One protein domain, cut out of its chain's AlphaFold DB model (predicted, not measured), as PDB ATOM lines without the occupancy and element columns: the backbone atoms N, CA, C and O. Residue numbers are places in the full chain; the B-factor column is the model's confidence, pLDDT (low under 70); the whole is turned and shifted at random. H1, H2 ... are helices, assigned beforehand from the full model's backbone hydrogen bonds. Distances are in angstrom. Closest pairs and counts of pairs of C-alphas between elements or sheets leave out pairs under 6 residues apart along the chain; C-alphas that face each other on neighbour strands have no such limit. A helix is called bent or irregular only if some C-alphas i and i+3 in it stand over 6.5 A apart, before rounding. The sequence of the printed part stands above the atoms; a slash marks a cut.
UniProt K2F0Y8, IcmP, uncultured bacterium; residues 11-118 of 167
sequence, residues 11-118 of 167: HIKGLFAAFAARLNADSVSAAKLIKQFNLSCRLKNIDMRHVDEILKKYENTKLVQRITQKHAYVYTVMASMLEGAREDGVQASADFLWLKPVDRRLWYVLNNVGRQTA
ATOM      1  N   HIS A  11     -18.650 -49.398 -46.963       91.69
ATOM      2  CA  HIS A  11     -19.532 -49.653 -45.815       91.69
ATOM      3  C   HIS A  11     -19.857 -48.389 -45.019       91.69
ATOM      4  O   HIS A  11     -20.993 -48.210 -44.586       91.69
ATOM      5  N   ILE A  12     -18.876 -47.497 -44.849       95.12
ATOM      6  CA  ILE A  12     -19.053 -46.230 -44.129       95.12
ATOM      7  C   ILE A  12     -19.964 -45.312 -44.936       95.12
ATOM      8  O   ILE A  12     -20.907 -44.745 -44.391       95.12
ATOM      9  N   LYS A  13     -19.711 -45.208 -46.244       95.19
ATOM     10  CA  LYS A  13     -20.499 -44.401 -47.177       95.19
ATOM     11  C   LYS A  13     -21.960 -44.854 -47.216       95.19
ATOM     12  O   LYS A  13     -22.863 -44.023 -47.152       95.19
ATOM     13  N   GLY A  14     -22.194 -46.165 -47.255       94.00
ATOM     14  CA  GLY A  14     -23.530 -46.751 -47.222       94.00
ATOM     15  C   GLY A  14     -24.291 -46.443 -45.933       94.00
ATOM     16  O   GLY A  14     -25.435 -45.989 -45.980       94.00
ATOM     17  N   LEU A  15     -23.648 -46.626 -44.776       95.06
ATOM     18  CA  LEU A  15     -24.252 -46.294 -43.480       95.06
ATOM     19  C   LEU A  15     -24.496 -44.790 -43.332       95.06
ATOM     20  O   LEU A  15     -25.550 -44.391 -42.845       95.06
ATOM     21  N   PHE A  16     -23.568 -43.954 -43.802       96.62
ATOM     22  CA  PHE A  16     -23.739 -42.503 -43.813       96.62
ATOM     23  C   PHE A  16     -24.979 -42.103 -44.619       96.62
ATOM     24  O   PHE A  16     -25.780 -41.307 -44.138       96.62
ATOM     25  N   ALA A  17     -25.178 -42.686 -45.805       96.12
ATOM     26  CA  ALA A  17     -26.358 -42.434 -46.631       96.12
ATOM     27  C   ALA A  17     -27.660 -42.851 -45.926       96.12
ATOM     28  O   ALA A  17     -28.637 -42.104 -45.943       96.12
ATOM     29  N   ALA A  18     -27.666 -44.012 -45.262       95.06
ATOM     30  CA  ALA A  18     -28.822 -44.475 -44.496       95.06
ATOM     31  C   ALA A  18     -29.149 -43.528 -43.329       95.06
ATOM     32  O   ALA A  18     -30.310 -43.163 -43.139       95.06
ATOM     33  N   PHE A  19     -28.137 -43.071 -42.584       96.00
ATOM     34  CA  PHE A  19     -28.324 -42.106 -41.496       96.00
ATOM     35  C   PHE A  19     -28.749 -40.731 -42.015       96.00
ATOM     36  O   PHE A  19     -29.616 -40.102 -41.418       96.00
ATOM     37  N   ALA A  20     -28.212 -40.284 -43.151       96.19
ATOM     38  CA  ALA A  20     -28.620 -39.038 -43.792       96.19
ATOM     39  C   ALA A  20     -30.095 -39.076 -44.220       96.19
ATOM     40  O   ALA A  20     -30.814 -38.104 -44.002       96.19
ATOM     41  N   ALA A  21     -30.571 -40.195 -44.772       95.19
ATOM     42  CA  ALA A  21     -31.982 -40.368 -45.109       95.19
ATOM     43  C   ALA A  21     -32.877 -40.306 -43.857       95.19
ATOM     44  O   ALA A  21     -33.841 -39.539 -43.845       95.19
ATOM     45  N   ARG A  22     -32.511 -41.013 -42.772       93.94
ATOM     46  CA  ARG A  22     -33.226 -40.947 -41.478       93.94
ATOM     47  C   ARG A  22     -33.274 -39.537 -40.903       93.94
ATOM     48  O   ARG A  22     -34.332 -39.081 -40.498       93.94
ATOM     49  N   LEU A  23     -32.147 -38.829 -40.926       94.31
ATOM     50  CA  LEU A  23     -32.042 -37.465 -40.408       94.31
ATOM     51  C   LEU A  23     -32.992 -36.488 -41.121       94.31
ATOM     52  O   LEU A  23     -33.395 -35.483 -40.549       94.31
ATOM     53  N   ASN A  24     -33.356 -36.774 -42.373       94.38
ATOM     54  CA  ASN A  24     -34.303 -35.986 -43.160       94.38
ATOM     55  C   ASN A  24     -35.701 -36.643 -43.226       94.38
ATOM     56  O   ASN A  24     -36.433 -36.406 -44.188       94.38
ATOM     57  N   ALA A  25     -36.053 -37.474 -42.238       92.38
ATOM     58  CA  ALA A  25     -37.335 -38.173 -42.101       92.38
ATOM     59  C   ALA A  25     -37.707 -39.128 -43.261       92.38
ATOM     60  O   ALA A  25     -38.864 -39.529 -43.399       92.38
ATOM     61  N   ASP A  26     -36.747 -39.555 -44.090       93.50
ATOM     62  CA  ASP A  26     -36.960 -40.591 -45.111       93.50
ATOM     63  C   ASP A  26     -36.595 -41.978 -44.563       93.50
ATOM     64  O   ASP A  26     -35.581 -42.600 -44.906       93.50
ATOM     65  N   SER A  27     -37.459 -42.459 -43.669       91.00
ATOM     66  CA  SER A  27     -37.329 -43.772 -43.031       91.00
ATOM     67  C   SER A  27     -37.455 -44.939 -44.013       91.00
ATOM     68  O   SER A  27     -36.826 -45.981 -43.817       91.00
ATOM     69  N   VAL A  28     -38.212 -44.771 -45.100       92.62
ATOM     70  CA  VAL A  28     -38.437 -45.828 -46.097       92.62
ATOM     71  C   VAL A  28     -37.164 -46.085 -46.902       92.62
ATOM     72  O   VAL A  28     -36.736 -47.238 -47.022       92.62
ATOM     73  N   SER A  29     -36.521 -45.029 -47.407       93.06
ATOM     74  CA  SER A  29     -35.264 -45.153 -48.153       93.06
ATOM     75  C   SER A  29     -34.139 -45.695 -47.272       93.06
ATOM     76  O   SER A  29     -33.387 -46.574 -47.701       93.06
ATOM     77  N   ALA A  30     -34.058 -45.239 -46.019       93.00
ATOM     78  CA  ALA A  30     -33.077 -45.736 -45.059       93.00
ATOM     79  C   ALA A  30     -33.254 -47.236 -44.765       93.00
ATOM     80  O   ALA A  30     -32.295 -48.004 -44.868       93.00
ATOM     81  N   ALA A  31     -34.480 -47.674 -44.458       92.69
ATOM     82  CA  ALA A  31     -34.775 -49.080 -44.188       92.69
ATOM     83  C   ALA A  31     -34.492 -49.970 -45.409       92.69
ATOM     84  O   ALA A  31     -33.965 -51.077 -45.270       92.69
ATOM     85  N   LYS A  32     -34.782 -49.475 -46.620       93.81
ATOM     86  CA  LYS A  32     -34.472 -50.177 -47.872       93.81
ATOM     87  C   LYS A  32     -32.964 -50.368 -48.061       93.81
ATOM     88  O   LYS A  32     -32.549 -51.483 -48.376       93.81
ATOM     89  N   LEU A  33     -32.154 -49.332 -47.816       93.31
ATOM     90  CA  LEU A  33     -30.687 -49.424 -47.876       93.31
ATOM     91  C   LEU A  33     -30.131 -50.418 -46.855       93.31
ATOM     92  O   LEU A  33     -29.331 -51.284 -47.197       93.31
ATOM     93  N   ILE A  34     -30.589 -50.334 -45.607       92.56
ATOM     94  CA  ILE A  34     -30.167 -51.249 -44.539       92.56
ATOM     95  C   ILE A  34     -30.491 -52.697 -44.916       92.56
ATOM     96  O   ILE A  34     -29.638 -53.579 -44.804       92.56
ATOM     97  N   LYS A  35     -31.702 -52.950 -45.426       92.06
ATOM     98  CA  LYS A  35     -32.114 -54.279 -45.890       92.06
ATOM     99  C   LYS A  35     -31.243 -54.770 -47.048       92.06
ATOM    100  O   LYS A  35     -30.851 -55.935 -47.054       92.06
ATOM    101  N   GLN A  36     -30.915 -53.900 -48.002       91.81
ATOM    102  CA  GLN A  36     -30.013 -54.210 -49.115       91.81
ATOM    103  C   GLN A  36     -28.613 -54.601 -48.616       91.81
ATOM    104  O   GLN A  36     -28.053 -55.603 -49.074       91.81
ATOM    105  N   PHE A  37     -28.064 -53.884 -47.634       90.94
ATOM    106  CA  PHE A  37     -26.792 -54.261 -47.018       90.94
ATOM    107  C   PHE A  37     -26.896 -55.605 -46.304       90.94
ATOM    108  O   PHE A  37     -26.136 -56.511 -46.625       90.94
ATOM    109  N   ASN A  38     -27.907 -55.811 -45.463       89.56
ATOM    110  CA  ASN A  38     -28.093 -57.075 -44.745       89.56
ATOM    111  C   ASN A  38     -28.177 -58.297 -45.676       89.56
ATOM    112  O   ASN A  38     -27.633 -59.355 -45.359       89.56
ATOM    113  N   LEU A  39     -28.811 -58.154 -46.846       89.12
ATOM    114  CA  LEU A  39     -28.861 -59.208 -47.863       89.12
ATOM    115  C   LEU A  39     -27.506 -59.422 -48.555       89.12
ATOM    116  O   LEU A  39     -27.081 -60.564 -48.736       89.12
ATOM    117  N   SER A  40     -26.822 -58.338 -48.927       86.56
ATOM    118  CA  SER A  40     -25.547 -58.398 -49.657       86.56
ATOM    119  C   SER A  40     -24.363 -58.836 -48.792       86.56
ATOM    120  O   SER A  40     -23.432 -59.454 -49.302       86.56
ATOM    121  N   CYS A  41     -24.422 -58.659 -47.471       79.50
ATOM    122  CA  CYS A  41     -23.352 -59.076 -46.563       79.50
ATOM    123  C   CYS A  41     -23.049 -60.580 -46.597       79.50
ATOM    124  O   CYS A  41     -21.920 -60.981 -46.322       79.50
ATOM    125  N   ARG A  42     -24.009 -61.424 -47.005       74.75
ATOM    126  CA  ARG A  42     -23.764 -62.860 -47.232       74.75
ATOM    127  C   ARG A  42     -22.800 -63.126 -48.393       74.75
ATOM    128  O   ARG A  42     -22.145 -64.162 -48.407       74.75
ATOM    129  N   LEU A  43     -22.712 -62.205 -49.351       69.69
ATOM    130  CA  LEU A  43     -21.958 -62.345 -50.599       69.69
ATOM    131  C   LEU A  43     -20.534 -61.767 -50.514       69.69
ATOM    132  O   LEU A  43     -19.876 -61.637 -51.542       69.69
ATOM    133  N   LYS A  44     -20.055 -61.401 -49.313       69.44
ATOM    134  CA  LYS A  44     -18.762 -60.730 -49.034       69.44
ATOM    135  C   LYS A  44     -18.565 -59.348 -49.676       69.44
ATOM    136  O   LYS A  44     -17.648 -58.641 -49.272       69.44
ATOM    137  N   ASN A  45     -19.437 -58.933 -50.592       76.75
ATOM    138  CA  ASN A  45     -19.423 -57.622 -51.230       76.75
ATOM    139  C   ASN A  45     -20.690 -56.850 -50.864       76.75
ATOM    140  O   ASN A  45     -21.801 -57.347 -51.042       76.75
ATOM    141  N   ILE A  46     -20.514 -55.629 -50.363       81.69
ATOM    142  CA  ILE A  46     -21.620 -54.744 -49.995       81.69
ATOM    143  C   ILE A  46     -22.191 -54.125 -51.266       81.69
ATOM    144  O   ILE A  46     -21.464 -53.547 -52.076       81.69
ATOM    145  N   ASP A  47     -23.501 -54.247 -51.437       86.31
ATOM    146  CA  ASP A  47     -24.193 -53.707 -52.597       86.31
ATOM    147  C   ASP A  47     -24.372 -52.191 -52.474       86.31
ATOM    148  O   ASP A  47     -25.238 -51.726 -51.739       86.31
ATOM    149  N   MET A  48     -23.576 -51.427 -53.223       86.88
ATOM    150  CA  MET A  48     -23.558 -49.959 -53.189       86.88
ATOM    151  C   MET A  48     -24.566 -49.291 -54.137       86.88
ATOM    152  O   MET A  48     -24.572 -48.065 -54.265       86.88
ATOM    153  N   ARG A  49     -25.434 -50.061 -54.807       87.69
ATOM    154  CA  ARG A  49     -26.467 -49.499 -55.692       87.69
ATOM    155  C   ARG A  49     -27.391 -48.555 -54.919       87.69
ATOM    156  O   ARG A  49     -27.728 -48.829 -53.770       87.69
ATOM    157  N   HIS A  50     -27.814 -47.463 -55.554       87.81
ATOM    158  CA  HIS A  50     -28.677 -46.409 -54.987       87.81
ATOM    159  C   HIS A  50     -28.069 -45.579 -53.837       87.81
ATOM    160  O   HIS A  50     -28.674 -44.592 -53.417       87.81
ATOM    161  N   VAL A  51     -26.871 -45.913 -53.338       92.75
ATOM    162  CA  VAL A  51     -26.215 -45.135 -52.273       92.75
ATOM    163  C   VAL A  51     -25.893 -43.724 -52.763       92.75
ATOM    164  O   VAL A  51     -26.210 -42.752 -52.083       92.75
ATOM    165  N   ASP A  52     -25.323 -43.601 -53.962       92.75
ATOM    166  CA  ASP A  52     -24.951 -42.304 -54.537       92.75
ATOM    167  C   ASP A  52     -26.165 -41.408 -54.825       92.75
ATOM    168  O   ASP A  52     -26.093 -40.192 -54.657       92.75
ATOM    169  N   GLU A  53     -27.307 -41.996 -55.191       93.69
ATOM    170  CA  GLU A  53     -28.562 -41.266 -55.407       93.69
ATOM    171  C   GLU A  53     -29.085 -40.654 -54.100       93.69
ATOM    172  O   GLU A  53     -29.465 -39.481 -54.056       93.69
ATOM    173  N   ILE A  54     -29.055 -41.435 -53.016       94.12
ATOM    174  CA  ILE A  54     -29.483 -40.993 -51.683       94.12
ATOM    175  C   ILE A  54     -28.520 -39.939 -51.132       94.12
ATOM    176  O   ILE A  54     -28.967 -38.935 -50.577       94.12
ATOM    177  N   LEU A  55     -27.211 -40.106 -51.340       93.81
ATOM    178  CA  LEU A  55     -26.228 -39.086 -50.972       93.81
ATOM    179  C   LEU A  55     -26.470 -37.786 -51.727       93.81
ATOM    180  O   LEU A  55     -26.595 -36.744 -51.095       93.81
ATOM    181  N   LYS A  56     -26.654 -37.833 -53.049       94.44
ATOM    182  CA  LYS A  56     -26.939 -36.631 -53.842       94.44
ATOM    183  C   LYS A  56     -28.175 -35.877 -53.336       94.44
ATOM    184  O   LYS A  56     -28.206 -34.649 -53.396       94.44
ATOM    185  N   LYS A  57     -29.174 -36.599 -52.820       94.88
ATOM    186  CA  LYS A  57     -30.401 -36.025 -52.250       94.88
ATOM    187  C   LYS A  57     -30.182 -35.389 -50.873       94.88
ATOM    188  O   LYS A  57     -30.732 -34.320 -50.619       94.88
ATOM    189  N   TYR A  58     -29.407 -36.025 -49.990       95.75
ATOM    190  CA  TYR A  58     -29.353 -35.653 -48.567       95.75
ATOM    191  C   TYR A  58     -28.034 -35.050 -48.078       95.75
ATOM    192  O   TYR A  58     -28.025 -34.376 -47.053       95.75
ATOM    193  N   GLU A  59     -26.925 -35.237 -48.788       93.19
ATOM    194  CA  GLU A  59     -25.590 -34.799 -48.359       93.19
ATOM    195  C   GLU A  59     -25.513 -33.288 -48.107       93.19
ATOM    196  O   GLU A  59     -24.874 -32.840 -47.155       93.19
ATOM    197  N   ASN A  60     -26.203 -32.495 -48.928       94.38
ATOM    198  CA  ASN A  60     -26.183 -31.034 -48.854       94.38
ATOM    199  C   ASN A  60     -27.317 -30.443 -48.004       94.38
ATOM    200  O   ASN A  60     -27.502 -29.224 -47.992       94.38
ATOM    201  N   THR A  61     -28.098 -31.261 -47.290       96.19
ATOM    202  CA  THR A  61     -29.159 -30.711 -46.439       96.19
ATOM    203  C   THR A  61     -28.579 -30.046 -45.198       96.19
ATOM    204  O   THR A  61     -27.514 -30.410 -44.696       96.19
ATOM    205  N   LYS A  62     -29.303 -29.049 -44.670       95.81
ATOM    206  CA  LYS A  62     -28.858 -28.247 -43.517       95.81
ATOM    207  C   LYS A  62     -28.506 -29.108 -42.301       95.81
ATOM    208  O   LYS A  62     -27.580 -28.771 -41.572       95.81
ATOM    209  N   LEU A  63     -29.242 -30.200 -42.082       95.25
ATOM    210  CA  LEU A  63     -29.031 -31.103 -40.951       95.25
ATOM    211  C   LEU A  63     -27.723 -31.889 -41.097       95.25
ATOM    212  O   LEU A  63     -26.915 -31.902 -40.172       95.25
ATOM    213  N   VAL A  64     -27.476 -32.466 -42.277       96.12
ATOM    214  CA  VAL A  64     -26.249 -33.230 -42.552       96.12
ATOM    215  C   VAL A  64     -25.030 -32.311 -42.531       96.12
ATOM    216  O   VAL A  64     -24.048 -32.609 -41.855       96.12
ATOM    217  N   GLN A  65     -25.116 -31.150 -43.184       96.62
ATOM    218  CA  GLN A  65     -24.031 -30.165 -43.213       96.62
ATOM    219  C   GLN A  65     -23.688 -29.626 -41.820       96.62
ATOM    220  O   GLN A  65     -22.516 -29.453 -41.493       96.62
ATOM    221  N   ARG A  66     -24.689 -29.423 -40.955       95.94
ATOM    222  CA  ARG A  66     -24.452 -29.027 -39.559       95.94
ATOM    223  C   ARG A  66     -23.599 -30.055 -38.816       95.94
ATOM    224  O   ARG A  66     -22.749 -29.660 -38.024       95.94
ATOM    225  N   ILE A  67     -23.821 -31.347 -39.052       96.38
ATOM    226  CA  ILE A  67     -23.047 -32.417 -38.414       96.38
ATOM    227  C   ILE A  67     -21.639 -32.485 -39.015       96.38
ATOM    228  O   ILE A  67     -20.654 -32.448 -38.279       96.38
ATOM    229  N   THR A  68     -21.516 -32.530 -40.341       95.81
ATOM    230  CA  THR A  68     -20.211 -32.684 -41.012       95.81
ATOM    231  C   THR A  68     -19.275 -31.492 -40.800       95.81
ATOM    232  O   THR A  68     -18.059 -31.661 -40.835       95.81
ATOM    233  N   GLN A  69     -19.806 -30.294 -40.539       95.69
ATOM    234  CA  GLN A  69     -19.005 -29.105 -40.222       95.69
ATOM    235  C   GLN A  69     -18.536 -29.053 -38.760       95.69
ATOM    236  O   GLN A  69     -17.527 -28.408 -38.473       95.69
ATOM    237  N   LYS A  70     -19.240 -29.730 -37.845       96.25
ATOM    238  CA  LYS A  70     -18.932 -29.755 -36.404       96.25
ATOM    239  C   LYS A  70     -17.964 -30.857 -35.984       96.25
ATOM    240  O   LYS A  70     -17.519 -30.852 -34.846       96.25
ATOM    241  N   HIS A  71     -17.628 -31.774 -36.887       97.56
ATOM    242  CA  HIS A  71     -16.798 -32.933 -36.579       97.56
ATOM    243  C   HIS A  71     -15.653 -33.087 -37.581       97.56
ATOM    244  O   HIS A  71     -15.849 -33.004 -38.793       97.56
ATOM    245  N   ALA A  72     -14.441 -33.310 -37.080       96.69
ATOM    246  CA  ALA A  72     -13.221 -33.390 -37.877       96.69
ATOM    247  C   ALA A  72     -12.904 -34.812 -38.358       96.69
ATOM    248  O   ALA A  72     -12.220 -34.984 -39.370       96.69
ATOM    249  N   TYR A  73     -13.369 -35.851 -37.662       97.12
ATOM    250  CA  TYR A  73     -13.007 -37.242 -37.944       97.12
ATOM    251  C   TYR A  73     -14.199 -38.050 -38.445       97.12
ATOM    252  O   TYR A  73     -15.335 -37.843 -38.044       97.12
ATOM    253  N   VAL A  74     -13.932 -39.042 -39.302       97.12
ATOM    254  CA  VAL A  74     -14.980 -39.912 -39.863       97.12
ATOM    255  C   VAL A  74     -15.785 -40.592 -38.756       97.12
ATOM    256  O   VAL A  74     -17.006 -40.611 -38.815       97.12
ATOM    257  N   TYR A  75     -15.122 -41.100 -37.716       97.06
ATOM    258  CA  TYR A  75     -15.802 -41.754 -36.598       97.06
ATOM    259  C   TYR A  75     -16.671 -40.794 -35.780       97.06
ATOM    260  O   TYR A  75     -17.765 -41.185 -35.383       97.06
ATOM    261  N   THR A  76     -16.236 -39.548 -35.573       97.19
ATOM    262  CA  THR A  76     -17.026 -38.561 -34.824       97.19
ATOM    263  C   THR A  76     -18.212 -38.054 -35.645       97.19
ATOM    264  O   THR A  76     -19.321 -37.975 -35.122       97.19
ATOM    265  N   VAL A  77     -18.034 -37.864 -36.960       97.69
ATOM    266  CA  VAL A  77     -19.136 -37.602 -37.900       97.69
ATOM    267  C   VAL A  77     -20.149 -38.744 -37.874       97.69
ATOM    268  O   VAL A  77     -21.336 -38.500 -37.688       97.69
ATOM    269  N   MET A  78     -19.706 -39.995 -38.023       97.75
ATOM    270  CA  MET A  78     -20.600 -41.158 -38.037       97.75
ATOM    271  C   MET A  78     -21.355 -41.333 -36.714       97.75
ATOM    272  O   MET A  78     -22.537 -41.678 -36.734       97.75
ATOM    273  N   ALA A  79     -20.704 -41.061 -35.579       97.31
ATOM    274  CA  ALA A  79     -21.344 -41.082 -34.268       97.31
ATOM    275  C   ALA A  79     -22.476 -40.046 -34.170       97.31
ATOM    276  O   ALA A  79     -23.593 -40.398 -33.795       97.31
ATOM    277  N   SER A  80     -22.222 -38.800 -34.584       97.44
ATOM    278  CA  SER A  80     -23.237 -37.737 -34.592       97.44
ATOM    279  C   SER A  80     -24.333 -37.947 -35.635       97.44
ATOM    280  O   SER A  80     -25.488 -37.618 -35.380       97.44
ATOM    281  N   MET A  81     -24.014 -38.533 -36.792       97.06
ATOM    282  CA  MET A  81     -25.013 -38.910 -37.798       97.06
ATOM    283  C   MET A  81     -25.983 -39.959 -37.250       97.06
ATOM    284  O   MET A  81     -27.187 -39.833 -37.453       97.06
ATOM    285  N   LEU A  82     -25.479 -40.973 -36.535       96.44
ATOM    286  CA  LEU A  82     -26.329 -41.967 -35.880       96.44
ATOM    287  C   LEU A  82     -27.138 -41.353 -34.730       96.44
ATOM    288  O   LEU A  82     -28.300 -41.707 -34.554       96.44
ATOM    289  N   GLU A  83     -26.540 -40.453 -33.952       95.81
ATOM    290  CA  GLU A  83     -27.248 -39.741 -32.886       95.81
ATOM    291  C   GLU A  83     -28.424 -38.930 -33.442       95.81
ATOM    292  O   GLU A  83     -29.546 -39.120 -32.987       95.81
ATOM    293  N   GLY A  84     -28.203 -38.131 -34.490       94.25
ATOM    294  CA  GLY A  84     -29.274 -37.381 -35.146       94.25
ATOM    295  C   GLY A  84     -30.308 -38.284 -35.829       94.25
ATOM    296  O   GLY A  84     -31.503 -38.028 -35.755       94.25
ATOM    297  N   ALA A  85     -29.886 -39.396 -36.439       93.88
ATOM    298  CA  ALA A  85     -30.817 -40.373 -37.011       93.88
ATOM    299  C   ALA A  85     -31.739 -41.010 -35.954       93.88
ATOM    300  O   ALA A  85     -32.839 -41.446 -36.292       93.88
ATOM    301  N   ARG A  86     -31.306 -41.066 -34.687       93.75
ATOM    302  CA  ARG A  86     -32.111 -41.577 -33.569       93.75
ATOM    303  C   ARG A  86     -33.134 -40.576 -33.032       93.75
ATOM    304  O   ARG A  86     -34.011 -40.993 -32.281       93.75
ATOM    305  N   GLU A  87     -33.053 -39.301 -33.412       90.12
ATOM    306  CA  GLU A  87     -34.068 -38.297 -33.055       90.12
ATOM    307  C   GLU A  87     -35.390 -38.534 -33.805       90.12
ATOM    308  O   GLU A  87     -36.459 -38.324 -33.242       90.12
ATOM    309  N   ASP A  88     -35.324 -39.022 -35.051       87.75
ATOM    310  CA  ASP A  88     -36.493 -39.367 -35.880       87.75
ATOM    311  C   ASP A  88     -37.159 -40.685 -35.441       87.75
ATOM    312  O   ASP A  88     -38.377 -40.844 -35.508       87.75
ATOM    313  N   GLY A  89     -36.375 -41.652 -34.962       85.00
ATOM    314  CA  GLY A  89     -36.908 -42.900 -34.427       85.00
ATOM    315  C   GLY A  89     -35.831 -43.932 -34.114       85.00
ATOM    316  O   GLY A  89     -34.637 -43.654 -34.126       85.00
ATOM    317  N   VAL A  90     -36.242 -45.175 -33.856       87.06
ATOM    318  CA  VAL A  90     -35.287 -46.229 -33.491       87.06
ATOM    319  C   VAL A  90     -34.382 -46.561 -34.681       87.06
ATOM    320  O   VAL A  90     -34.850 -46.906 -35.767       87.06
ATOM    321  N   GLN A  91     -33.074 -46.452 -34.455       87.69
ATOM    322  CA  GLN A  91     -32.017 -46.927 -35.344       87.69
ATOM    323  C   GLN A  91     -31.079 -47.802 -34.507       87.69
ATOM    324  O   GLN A  91     -30.174 -47.311 -33.809       87.69
ATOM    325  N   ALA A  92     -31.369 -49.101 -34.498       88.88
ATOM    326  CA  ALA A  92     -30.714 -50.046 -33.610       88.88
ATOM    327  C   ALA A  92     -29.376 -50.492 -34.200       88.88
ATOM    328  O   ALA A  92     -29.237 -50.682 -35.404       88.88
ATOM    329  N   SER A  93     -28.393 -50.763 -33.341       88.44
ATOM    330  CA  SER A  93     -27.150 -51.406 -33.790       88.44
ATOM    331  C   SER A  93     -27.382 -52.820 -34.343       88.44
ATOM    332  O   SER A  93     -26.532 -53.349 -35.056       88.44
ATOM    333  N   ALA A  94     -28.556 -53.404 -34.065       89.25
ATOM    334  CA  ALA A  94     -29.024 -54.658 -34.646       89.25
ATOM    335  C   ALA A  94     -29.133 -54.610 -36.184       89.25
ATOM    336  O   ALA A  94     -28.910 -55.613 -36.859       89.25
ATOM    337  N   ASP A  95     -29.412 -53.432 -36.742       90.94
ATOM    338  CA  ASP A  95     -29.665 -53.247 -38.172       90.94
ATOM    339  C   ASP A  95     -28.414 -53.417 -39.040       90.94
ATOM    340  O   ASP A  95     -28.521 -53.590 -40.252       90.94
ATOM    341  N   PHE A  96     -27.226 -53.384 -38.433       91.50
ATOM    342  CA  PHE A  96     -25.943 -53.456 -39.127       91.50
ATOM    343  C   PHE A  96     -24.956 -54.420 -38.447       91.50
ATOM    344  O   PHE A  96     -23.758 -54.153 -38.394       91.50
ATOM    345  N   LEU A  97     -25.434 -55.574 -37.951       92.19
ATOM    346  CA  LEU A  97     -24.603 -56.618 -37.310       92.19
ATOM    347  C   LEU A  97     -23.386 -57.045 -38.144       92.19
ATOM    348  O   LEU A  97     -22.314 -57.327 -37.605       92.19
ATOM    349  N   TRP A  98     -23.558 -57.081 -39.465       91.62
ATOM    350  CA  TRP A  98     -22.519 -57.419 -40.435       91.62
ATOM    351  C   TRP A  98     -21.311 -56.484 -40.387       91.62
ATOM    352  O   TRP A  98     -20.241 -56.848 -40.867       91.62
ATOM    353  N   LEU A  99     -21.450 -55.297 -39.795       92.88
ATOM    354  CA  LEU A  99     -20.361 -54.342 -39.672       92.88
ATOM    355  C   LEU A  99     -19.275 -54.838 -38.713       92.88
ATOM    356  O   LEU A  99     -18.109 -54.529 -38.925       92.88
ATOM    357  N   LYS A 100     -19.611 -55.637 -37.693       92.50
ATOM    358  CA  LYS A 100     -18.637 -56.120 -36.699       92.50
ATOM    359  C   LYS A 100     -17.426 -56.850 -37.315       92.50
ATOM    360  O   LYS A 100     -16.308 -56.512 -36.931       92.50
ATOM    361  N   PRO A 101     -17.598 -57.829 -38.228       91.38
ATOM    362  CA  PRO A 101     -16.468 -58.467 -38.910       91.38
ATOM    363  C   PRO A 101     -15.808 -57.598 -39.994       91.38
ATOM    364  O   PRO A 101     -14.674 -57.885 -40.362       91.38
ATOM    365  N   VAL A 102     -16.485 -56.567 -40.512       91.44
ATOM    366  CA  VAL A 102     -15.966 -55.700 -41.591       91.44
ATOM    367  C   VAL A 102     -15.118 -54.556 -41.033       91.44
ATOM    368  O   VAL A 102     -14.004 -54.322 -41.486       91.44
ATOM    369  N   ASP A 103     -15.641 -53.850 -40.035       93.69
ATOM    370  CA  ASP A 103     -14.992 -52.722 -39.376       93.69
ATOM    371  C   ASP A 103     -15.340 -52.731 -37.886       93.69
ATOM    372  O   ASP A 103     -16.327 -52.149 -37.418       93.69
ATOM    373  N   ARG A 104     -14.486 -53.417 -37.122       95.25
ATOM    374  CA  ARG A 104     -14.613 -53.549 -35.669       95.25
ATOM    375  C   ARG A 104     -14.617 -52.188 -34.967       95.25
ATOM    376  O   ARG A 104     -15.379 -51.999 -34.019       95.25
ATOM    377  N   ARG A 105     -13.796 -51.236 -35.429       95.81
ATOM    378  CA  ARG A 105     -13.675 -49.909 -34.802       95.81
ATOM    379  C   ARG A 105     -14.959 -49.119 -35.002       95.81
ATOM    380  O   ARG A 105     -15.522 -48.639 -34.020       95.81
ATOM    381  N   LEU A 106     -15.471 -49.044 -36.233       95.88
ATOM    382  CA  LEU A 106     -16.734 -48.356 -36.507       95.88
ATOM    383  C   LEU A 106     -17.908 -49.022 -35.788       95.88
ATOM    384  O   LEU A 106     -18.752 -48.322 -35.232       95.88
ATOM    385  N   TRP A 107     -17.940 -50.356 -35.740       96.50
ATOM    386  CA  TRP A 107     -18.950 -51.086 -34.978       96.50
ATOM    387  C   TRP A 107     -18.993 -50.627 -33.518       96.50
ATOM    388  O   TRP A 107     -20.064 -50.256 -33.033       96.50
ATOM    389  N   TYR A 108     -17.852 -50.595 -32.825       97.00
ATOM    390  CA  TYR A 108     -17.823 -50.139 -31.435       97.00
ATOM    391  C   TYR A 108     -18.144 -48.656 -31.291       97.00
ATOM    392  O   TYR A 108     -18.879 -48.318 -30.370       97.00
ATOM    393  N   VAL A 109     -17.688 -47.791 -32.202       97.06
ATOM    394  CA  VAL A 109     -18.060 -46.365 -32.201       97.06
ATOM    395  C   VAL A 109     -19.583 -46.209 -32.240       97.06
ATOM    396  O   VAL A 109     -20.153 -45.569 -31.360       97.06
ATOM    397  N   LEU A 110     -20.257 -46.849 -33.201       96.50
ATOM    398  CA  LEU A 110     -21.712 -46.751 -33.365       96.50
ATOM    399  C   LEU A 110     -22.484 -47.399 -32.204       96.50
ATOM    400  O   LEU A 110     -23.519 -46.886 -31.785       96.50
ATOM    401  N   ASN A 111     -21.982 -48.504 -31.649       95.81
ATOM    402  CA  ASN A 111     -22.580 -49.150 -30.473       95.81
ATOM    403  C   ASN A 111     -22.370 -48.352 -29.176       95.81
ATOM    404  O   ASN A 111     -23.085 -48.581 -28.196       95.81
ATOM    405  N   ASN A 112     -21.401 -47.435 -29.162       95.50
ATOM    406  CA  ASN A 112     -21.155 -46.546 -28.034       95.50
ATOM    407  C   ASN A 112     -21.998 -45.268 -28.073       95.50
ATOM    408  O   ASN A 112     -22.113 -44.583 -27.057       95.50
ATOM    409  N   VAL A 113     -22.621 -44.943 -29.209       95.12
ATOM    410  CA  VAL A 113     -23.554 -43.814 -29.301       95.12
ATOM    411  C   VAL A 113     -24.731 -44.063 -28.356       95.12
ATOM    412  O   VAL A 113     -25.400 -45.095 -28.440       95.12
ATOM    413  N   GLY A 114     -24.978 -43.119 -27.445       91.50
ATOM    414  CA  GLY A 114     -25.987 -43.222 -26.383       91.50
ATOM    415  C   GLY A 114     -25.488 -43.839 -25.068       91.50
ATOM    416  O   GLY A 114     -26.213 -43.807 -24.078       91.50
ATOM    417  N   ARG A 115     -24.256 -44.362 -25.016       94.06
ATOM    418  CA  ARG A 115     -23.621 -44.816 -23.766       94.06
ATOM    419  C   ARG A 115     -22.866 -43.670 -23.091       94.06
ATOM    420  O   ARG A 115     -22.415 -42.739 -23.758       94.06
ATOM    421  N   GLN A 116     -22.708 -43.763 -21.769       92.31
ATOM    422  CA  GLN A 116     -21.895 -42.817 -20.991       92.31
ATOM    423  C   GLN A 116     -20.416 -43.221 -20.963       92.31
ATOM    424  O   GLN A 116     -19.546 -42.374 -21.132       92.31
ATOM    425  N   THR A 117     -20.139 -44.521 -20.841       91.62
ATOM    426  CA  THR A 117     -18.778 -45.073 -20.791       91.62
ATOM    427  C   THR A 117     -18.401 -45.706 -22.125       91.62
ATOM    428  O   THR A 117     -19.217 -46.387 -22.750       91.62
ATOM    429  N   ALA A 118     -17.165 -45.474 -22.562       94.19
ATOM    430  CA  ALA A 118     -16.626 -45.998 -23.808       94.19
ATOM    431  C   ALA A 118     -16.037 -47.403 -23.671       94.19
ATOM    432  O   ALA A 118     -15.458 -47.747 -22.644       94.19
TER     433      ALA A 118
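AT A GLANCE: This is residues 11 to 118 of the 167 residues of the protein "IcmP" of uncultured bacterium (UniProt K2F0Y8). Helix H1 runs through the core of a helical cluster, with H2, H3 and H5 packed round it at shallow tilts. H4 folds back on H5 as a hairpin, H8 packs on H5, and the short H6 and H7 lie along the chain between H5 and H8, H6 touching H2. The printed part has 108 residues with eight named helices, H1 to H8 in order along the chain, and no named strand; its class is all helix. It is compact, with a radius of gyration of the C-alphas of 12.9 A and spans of 35 by 34 by 24 A.

IN THESE COORDINATES: Find C-alpha 11 at (-19.532, -49.653, -45.815); from there H1 runs over residues 11 to 23, 18.3 A from first to last C-alpha. Next comes H2, residues 27 to 43, the longest helix at 25.3 A; it is neither bent nor irregular, but only just: C-alphas 39 and 42 are 6.3 A apart. Read on to H3, residues 51 to 58, and H4, residues 62 to 70. H5, residues 74 to 88, covers 21.9 A. Then look for H6 at residues 93 to 96, H7 at 99 to 102 and H8 at 104 to 112, which ends at C-alpha 112, (-21.155, -46.546, -28.034).

HOW THE PARTS SIT: Start at the hub, H1. H2 touches it with residues 27 to 34 alone, closest at the C-alphas of Ala 18 and Ala 30, 4.5 A apart; the two form a helical hairpin, opposite ways at a shallow tilt of 19 degrees. H3 touches H1 at Ala 17 and Leu 55, whose C-alphas are 5.5 A apart, the same way at a shallow tilt of 34 degrees, only just short of steep. H5 touches H1 at Leu 23 and Ala 85, C-alphas 4.6 A apart, the same way at a shallow tilt of 32 degrees. H3 and H5 are apart. H4 and H1 only just touch, and only at their ends, with 3 pairs of C-alphas within 8 A, the closest being Ala 20 and Val 64 at 6.4 A. Look next at Thr 68 and Val 77, the closest C-alphas of the hairpin H4 and H5, 5.9 A apart. H8 touches H5 at Ala 79 and Leu 110, C-alphas 5.8 A apart, at a steep tilt of 38 degrees. H6 touches H2 at Ile 34 and Asp 95, C-alphas 6.7 A apart. H7 and H8 touch only at the corner by their link, closest at the C-alphas of Lys 100 and Trp 107, 5.3 A apart. In H1, H3 and H8 every O i to N i+4 pair is within hydrogen-bond range, against 11 of 13 in H2, 4 of 5 in H4 and 9 of 11 in H5; H6 and H7 are too short for such a pair.

THE WHOLE: The two C-alphas farthest apart are those of Glu 53 and Thr 117, 36.2 A. The printed part has no cut and no long link; H2 to H3 is short, the others tight. Mean pLDDT of the printed part is 92.6, and residues 43 to 44 are under 70.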